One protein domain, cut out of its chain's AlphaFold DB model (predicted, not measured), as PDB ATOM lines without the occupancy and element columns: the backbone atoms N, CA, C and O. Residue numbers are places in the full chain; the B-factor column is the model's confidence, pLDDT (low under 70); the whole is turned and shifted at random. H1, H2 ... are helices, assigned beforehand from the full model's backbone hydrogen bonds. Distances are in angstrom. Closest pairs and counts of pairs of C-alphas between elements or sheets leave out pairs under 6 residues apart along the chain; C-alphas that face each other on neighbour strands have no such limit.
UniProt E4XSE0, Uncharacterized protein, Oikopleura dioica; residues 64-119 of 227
ATOM      1  N   ILE A  64      26.204  45.816   5.033       50.75
ATOM      2  CA  ILE A  64      27.308  45.608   6.008       50.75
ATOM      3  C   ILE A  64      26.830  45.202   7.407       50.75
ATOM      4  O   ILE A  64      27.429  44.297   7.996       50.75
ATOM      5  N   PRO A  65      25.809  45.865   7.996       50.91
ATOM      6  CA  PRO A  65      25.352  45.518   9.336       50.91
ATOM      7  C   PRO A  65      24.770  44.101   9.381       50.91
ATOM      8  O   PRO A  65      25.003  43.373  10.343       50.91
ATOM      9  N   GLU A  66      24.082  43.686   8.318       45.12
ATOM     10  CA  GLU A  66      23.495  42.353   8.158       45.12
ATOM     11  C   GLU A  66      24.590  41.302   7.930       45.12
ATOM     12  O   GLU A  66      24.554  40.238   8.543       45.12
ATOM     13  N   PHE A  67      25.634  41.630   7.160       49.81
ATOM     14  CA  PHE A  67      26.803  40.768   6.964       49.81
ATOM     15  C   PHE A  67      27.622  40.572   8.251       49.81
ATOM     16  O   PHE A  67      27.932  39.440   8.627       49.81
ATOM     17  N   LYS A  68      27.930  41.651   8.989       54.50
ATOM     18  CA  LYS A  68      28.608  41.573  10.300       54.50
ATOM     19  C   LYS A  68      27.774  40.789  11.316       54.50
ATOM     20  O   LYS A  68      28.322  39.985  12.071       54.50
ATOM     21  N   ARG A  69      26.450  40.980  11.313       48.78
ATOM     22  CA  ARG A  69      25.511  40.204  12.133       48.78
ATOM     23  C   ARG A  69      25.527  38.723  11.747       48.78
ATOM     24  O   ARG A  69      25.637  37.885  12.635       48.78
ATOM     25  N   GLY A  70      25.515  38.401  10.453       43.09
ATOM     26  CA  GLY A  70      25.619  37.033   9.937       43.09
ATOM     27  C   GLY A  70      26.925  36.337  10.330       43.09
ATOM     28  O   GLY A  70      26.901  35.197  10.783       43.09
ATOM     29  N   GLN A  71      28.065  37.032  10.266       57.47
ATOM     30  CA  GLN A  71      29.344  36.488  10.744       57.47
ATOM     31  C   GLN A  71      29.353  36.220  12.251       57.47
ATOM     32  O   GLN A  71      29.916  35.216  12.687       57.47
ATOM     33  N   LYS A  72      28.749  37.111  13.050       59.44
ATOM     34  CA  LYS A  72      28.623  36.922  14.500       59.44
ATOM     35  C   LYS A  72      27.768  35.692  14.814       59.44
ATOM     36  O   LYS A  72      28.177  34.878  15.631       59.44
ATOM     37  N   ILE A  73      26.644  35.527  14.114       49.44
ATOM     38  CA  ILE A  73      25.769  34.352  14.237       49.44
ATOM     39  C   ILE A  73      26.518  33.072  13.842       49.44
ATOM     40  O   ILE A  73      26.483  32.102  14.586       49.44
ATOM     41  N   ALA A  74      27.251  33.069  12.725       50.91
ATOM     42  CA  ALA A  74      27.999  31.893  12.276       50.91
ATOM     43  C   ALA A  74      29.097  31.462  13.264       50.91
ATOM     44  O   ALA A  74      29.254  30.271  13.516       50.91
ATOM     45  N   LYS A  75      29.835  32.418  13.850       61.25
ATOM     46  CA  LYS A  75      30.825  32.125  14.904       61.25
ATOM     47  C   LYS A  75      30.170  31.559  16.163       61.25
ATOM     48  O   LYS A  75      30.730  30.664  16.782       61.25
ATOM     49  N   GLU A  76      28.999  32.071  16.528       55.34
ATOM     50  CA  GLU A  76      28.265  31.569  17.687       55.34
ATOM     51  C   GLU A  76      27.741  30.149  17.450       55.34
ATOM     52  O   GLU A  76      27.904  29.294  18.310       55.34
ATOM     53  N   ILE A  77      27.205  29.847  16.263       57.34
ATOM     54  CA  ILE A  77      26.768  28.488  15.898       57.34
ATOM     55  C   ILE A  77      27.934  27.488  15.971       57.34
ATOM     56  O   ILE A  77      27.777  26.413  16.545       57.34
ATOM     57  N   ASP A  78      29.101  27.844  15.429       58.78
ATOM     58  CA  ASP A  78      30.307  27.002  15.461       58.78
ATOM     59  C   ASP A  78      30.809  26.754  16.896       58.78
ATOM     60  O   ASP A  78      31.131  25.625  17.284       58.78
ATOM     61  N   ARG A  79      30.777  27.799  17.733       69.19
ATOM     62  CA  ARG A  79      31.076  27.698  19.165       69.19
ATOM     63  C   ARG A  79      30.104  26.756  19.877       69.19
ATOM     64  O   ARG A  79      30.554  25.854  20.579       69.19
ATOM     65  N   LEU A  80      28.794  26.928  19.677       63.88
ATOM     66  CA  LEU A  80      27.761  26.073  20.273       63.88
ATOM     67  C   LEU A  80      27.915  24.610  19.833       63.88
ATOM     68  O   LEU A  80      27.764  23.702  20.650       63.88
ATOM     69  N   PHE A  81      28.256  24.372  18.564       63.31
ATOM     70  CA  PHE A  81      28.504  23.029  18.040       63.31
ATOM     71  C   PHE A  81      29.726  22.370  18.693       63.31
ATOM     72  O   PHE A  81      29.655  21.220  19.125       63.31
ATOM     73  N   THR A  82      30.826  23.111  18.834       69.88
ATOM     74  CA  THR A  82      32.044  22.626  19.501       69.88
ATOM     75  C   THR A  82      31.791  22.318  20.977       69.88
ATOM     76  O   THR A  82      32.149  21.237  21.445       69.88
ATOM     77  N   MET A  83      31.110  23.215  21.699       68.19
ATOM     78  CA  MET A  83      30.736  23.003  23.104       68.19
ATOM     79  C   MET A  83      29.887  21.739  23.272       68.19
ATOM     80  O   MET A  83      30.201  20.887  24.099       68.19
ATOM     81  N   ARG A  84      28.867  21.565  22.422       67.94
ATOM     82  CA  ARG A  84      28.011  20.373  22.412       67.94
ATOM     83  C   ARG A  84      28.797  19.081  22.174       67.94
ATOM     84  O   ARG A  84      28.515  18.067  22.813       67.94
ATOM     85  N   ASN A  85      29.765  19.090  21.261       70.94
ATOM     86  CA  ASN A  85      30.580  17.909  20.981       70.94
ATOM     87  C   ASN A  85      31.496  17.555  22.153       70.94
ATOM     88  O   ASN A  85      31.534  16.391  22.548       70.94
ATOM     89  N   ASN A  86      32.161  18.545  22.751       78.00
ATOM     90  CA  ASN A  86      33.004  18.330  23.929       78.00
ATOM     91  C   ASN A  86      32.197  17.736  25.089       78.00
ATOM     92  O   ASN A  86      32.595  16.728  25.672       78.00
ATOM     93  N   ALA A  87      31.007  18.276  25.340       80.06
ATOM     94  CA  ALA A  87      30.132  17.791  26.393       80.06
ATOM     95  C   ALA A  87      29.662  16.341  26.172       80.06
ATOM     96  O   ALA A  87      29.560  15.548  27.110       80.06
ATOM     97  N   ASN A  88      29.385  15.956  24.922       80.81
ATOM     98  CA  ASN A  88      29.037  14.576  24.584       80.81
ATOM     99  C   ASN A  88      30.212  13.612  24.789       80.81
ATOM    100  O   ASN A  88      29.996  12.491  25.253       80.81
ATOM    101  N   ILE A  89      31.436  14.042  24.469       81.38
ATOM    102  CA  ILE A  89      32.657  13.265  24.709       81.38
ATOM    103  C   ILE A  89      32.846  13.050  26.212       81.38
ATOM    104  O   ILE A  89      33.026  11.919  26.654       81.38
ATOM    105  N   GLU A  90      32.735  14.102  27.018       86.94
ATOM    106  CA  GLU A  90      32.868  14.011  28.476       86.94
ATOM    107  C   GLU A  90      31.785  13.139  29.104       86.94
ATOM    108  O   GLU A  90      32.095  12.299  29.949       86.94
ATOM    109  N   LYS A  91      30.540  13.240  28.625       89.88
ATOM    110  CA  LYS A  91      29.461  12.327  29.015       89.88
ATOM    111  C   LYS A  91      29.805  10.872  28.696       89.88
ATOM    112  O   LYS A  91      29.572   9.995  29.526       89.88
ATOM    113  N   ALA A  92      30.362  10.595  27.517       87.88
ATOM    114  CA  ALA A  92      30.769   9.245  27.136       87.88
ATOM    115  C   ALA A  92      31.915   8.718  28.017       87.88
ATOM    116  O   ALA A  92      31.871   7.570  28.457       87.88
ATOM    117  N   ILE A  93      32.895   9.566  28.341       88.69
ATOM    118  CA  ILE A  93      33.979   9.231  29.274       88.69
ATOM    119  C   ILE A  93      33.415   8.965  30.679       88.69
ATOM    120  O   ILE A  93      33.792   7.984  31.317       88.69
ATOM    121  N   GLY A  94      32.476   9.791  31.147       92.19
ATOM    122  CA  GLY A  94      31.765   9.581  32.408       92.19
ATOM    123  C   GLY A  94      31.047   8.231  32.440       92.19
ATOM    124  O   GLY A  94      31.213   7.479  33.396       92.19
ATOM    125  N   ASN A  95      30.347   7.864  31.358       91.38
ATOM    126  CA  ASN A  95      29.705   6.551  31.228       91.38
ATOM    127  C   ASN A  95      30.727   5.406  31.285       91.38
ATOM    128  O   ASN A  95      30.481   4.399  31.945       91.38
ATOM    129  N   ALA A  96      31.887   5.554  30.638       93.12
ATOM    130  CA  ALA A  96      32.948   4.551  30.699       93.12
ATOM    131  C   ALA A  96      33.458   4.349  32.139       93.12
ATOM    132  O   ALA A  96      33.548   3.213  32.604       93.12
ATOM    133  N   PHE A  97      33.712   5.434  32.880       94.12
ATOM    134  CA  PHE A  97      34.093   5.348  34.296       94.12
ATOM    135  C   PHE A  97      32.978   4.782  35.178       94.12
ATOM    136  O   PHE A  97      33.261   4.009  36.093       94.12
ATOM    137  N   PHE A  98      31.721   5.110  34.884       94.19
ATOM    138  CA  PHE A  98      30.564   4.559  35.580       94.19
ATOM    139  C   PHE A  98      30.489   3.033  35.423       94.19
ATOM    140  O   PHE A  98      30.340   2.312  36.411       94.19
ATOM    141  N   HIS A  99      30.666   2.520  34.201       93.31
ATOM    142  CA  HIS A  99      30.716   1.078  33.944       93.31
ATOM    143  C   HIS A  99      31.936   0.404  34.581       93.31
ATOM    144  O   HIS A  99      31.838  -0.739  35.022       93.31
ATOM    145  N   ALA A 100      33.050   1.125  34.719       93.69
ATOM    146  CA  ALA A 100      34.216   0.688  35.485       93.69
ATOM    147  C   ALA A 100      34.026   0.777  37.017       93.69
ATOM    148  O   ALA A 100      34.981   0.555  37.758       93.69
ATOM    149  N   LYS A 101      32.820   1.122  37.502       93.75
ATOM    150  CA  LYS A 101      32.484   1.365  38.921       93.75
ATOM    151  C   LYS A 101      33.333   2.449  39.591       93.75
ATOM    152  O   LYS A 101      33.379   2.552  40.812       93.75
ATOM    153  N   ASN A 102      33.984   3.298  38.801       95.06
ATOM    154  CA  ASN A 102      34.750   4.421  39.306       95.06
ATOM    155  C   ASN A 102      33.860   5.668  39.388       95.06
ATOM    156  O   ASN A 102      33.952   6.594  38.576       95.06
ATOM    157  N   TYR A 103      32.967   5.673  40.378       95.06
ATOM    158  CA  TYR A 103      31.919   6.687  40.506       95.06
ATOM    159  C   TYR A 103      32.470   8.095  40.745       95.06
ATOM    160  O   TYR A 103      31.955   9.051  40.175       95.06
ATOM    161  N   LYS A 104      33.562   8.239  41.507       95.44
ATOM    162  CA  LYS A 104      34.182   9.549  41.780       95.44
ATOM    163  C   LYS A 104      34.702  10.217  40.502       95.44
ATOM    164  O   LYS A 104      34.455  11.400  40.275       95.44
ATOM    165  N   TYR A 105      35.384   9.461  39.638       93.25
ATOM    166  CA  TYR A 105      35.861   9.989  38.356       93.25
ATOM    167  C   TYR A 105      34.723  10.185  37.347       93.25
ATOM    168  O   TYR A 105      34.759  11.150  36.582       93.25
ATOM    169  N   ALA A 106      33.698   9.325  37.371       94.00
ATOM    170  CA  ALA A 106      32.499   9.504  36.557       94.00
ATOM    171  C   ALA A 106      31.790  10.826  36.886       94.00
ATOM    172  O   ALA A 106      31.505  11.600  35.976       94.00
ATOM    173  N   ILE A 107      31.593  11.127  38.178       96.44
ATOM    174  CA  ILE A 107      31.003  12.389  38.654       96.44
ATOM    175  C   ILE A 107      31.775  13.580  38.100       96.44
ATOM    176  O   ILE A 107      31.165  14.433  37.468       96.44
ATOM    177  N   LYS A 108      33.106  13.594  38.251       95.31
ATOM    178  CA  LYS A 108      33.943  14.686  37.739       95.31
ATOM    179  C   LYS A 108      33.716  14.922  36.244       95.31
ATOM    180  O   LYS A 108      33.528  16.051  35.817       95.31
ATOM    181  N   LYS A 109      33.684  13.851  35.447       91.81
ATOM    182  CA  LYS A 109      33.482  13.948  33.995       91.81
ATOM    183  C   LYS A 109      32.076  14.395  33.609       91.81
ATOM    184  O   LYS A 109      31.918  15.105  32.622       91.81
ATOM    185  N   TYR A 110      31.060  14.007  34.371       94.75
ATOM    186  CA  TYR A 110      29.715  14.529  34.164       94.75
ATOM    187  C   TYR A 110      29.591  15.996  34.583       94.75
ATOM    188  O   TYR A 110      28.872  16.733  33.919       94.75
ATOM    189  N   GLU A 111      30.280  16.431  35.639       93.31
ATOM    190  CA  GLU A 111      30.312  17.837  36.057       93.31
ATOM    191  C   GLU A 111      30.996  18.710  34.993       93.31
ATOM    192  O   GLU A 111      30.383  19.689  34.565       93.31
ATOM    193  N   ASP A 112      32.144  18.280  34.452       89.19
ATOM    194  CA  ASP A 112      32.789  18.919  33.288       89.19
ATOM    195  C   ASP A 112      31.776  19.066  32.120       89.19
ATOM    196  O   ASP A 112      31.569  20.152  31.570       89.19
ATOM    197  N   ALA A 113      31.023  17.996  31.816       89.25
ATOM    198  CA  ALA A 113      30.013  18.018  30.757       89.25
ATOM    199  C   ALA A 113      28.857  18.992  31.047       89.25
ATOM    200  O   ALA A 113      28.312  19.595  30.118       89.25
ATOM    201  N   THR A 114      28.457  19.161  32.315       88.12
ATOM    202  CA  THR A 114      27.386  20.106  32.671       88.12
ATOM    203  C   THR A 114      27.791  21.550  32.420       88.12
ATOM    204  O   THR A 114      26.944  22.329  31.986       88.12
ATOM    205  N   GLU A 115      29.062  21.906  32.614       83.69
ATOM    206  CA  GLU A 115      29.562  23.251  32.311       83.69
ATOM    207  C   GLU A 115      29.447  23.555  30.812       83.69
ATOM    208  O   GLU A 115      28.972  24.623  30.423       83.69
ATOM    209  N   HIS A 116      29.766  22.581  29.957       78.50
ATOM    210  CA  HIS A 116      29.653  22.729  28.506       78.50
ATOM    211  C   HIS A 116      28.207  22.805  27.984       78.50
ATOM    212  O   HIS A 116      27.968  23.420  26.944       78.50
ATOM    213  N   TRP A 117      27.232  22.232  28.701       74.06
ATOM    214  CA  TRP A 117      25.796  22.335  28.386       74.06
ATOM    215  C   TRP A 117      25.089  23.517  29.071       74.06
ATOM    216  O   TRP A 117      23.855  23.569  29.082       74.06
ATOM    217  N   ASN A 118      25.829  24.449  29.682       71.50
ATOM    218  CA  ASN A 118      25.274  25.514  30.532       71.50
ATOM    219  C   ASN A 118      24.319  24.975  31.617       71.50
ATOM    220  O   ASN A 118      23.356  25.633  32.005       71.50
ATOM    221  N   GLY A 119      24.543  23.740  32.068       73.50
ATOM    222  CA  GLY A 119      23.740  23.072  33.081       73.50
ATOM    223  C   GLY A 119      22.307  22.743  32.663       73.50
ATOM    224  O   GLY A 119      21.496  22.544  33.554       73.50
TER     225      GLY A 119
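AT A GLANCE: This is residues 64 to 119 of the 227 residues of an uncharacterized protein of Oikopleura dioica (UniProt E4XSE0). One long straight helix, H1, turns tightly at its far end into a shorter helix, H2, which folds back side by side with it as a lopsided helical hairpin. The first part of H1, residues 64 to 79, sticks out alone and makes much of the length. The printed part has 56 residues with two named helices, H1 then H2, and no named strand: all helix. It is extended, with a radius of gyration of the C-alphas of 16.0 A, a rod spanning 55 by 15 by 9 A.

IN THESE COORDINATES: H1, residues 64 to 99, begins with C-alpha 64 at (27.308, 45.608, 6.008) and is 52.7 A from first to last C-alpha. H2, residues 103 to 116, is 20.2 A long and ends with C-alpha 116 at (29.653, 22.729, 28.506).

HOW THE PARTS SIT: H1 touches H2 with residues 83 to 98 alone; the closest C-alphas, of Gly 94 and Ala 106, are 4.2 A apart. The two form a helical hairpin, at a shallow tilt of 8 degrees, opposite ways. In H1 and H2 every O i to N i+4 pair is within hydrogen-bond range.

THE WHOLE: The C-alphas farthest apart, of Ile 64 and Lys 101, are 55.4 A apart. The printed part has no cut, and the link from H1 to H2 is tight. Residues 64 to 84 have pLDDT under 70.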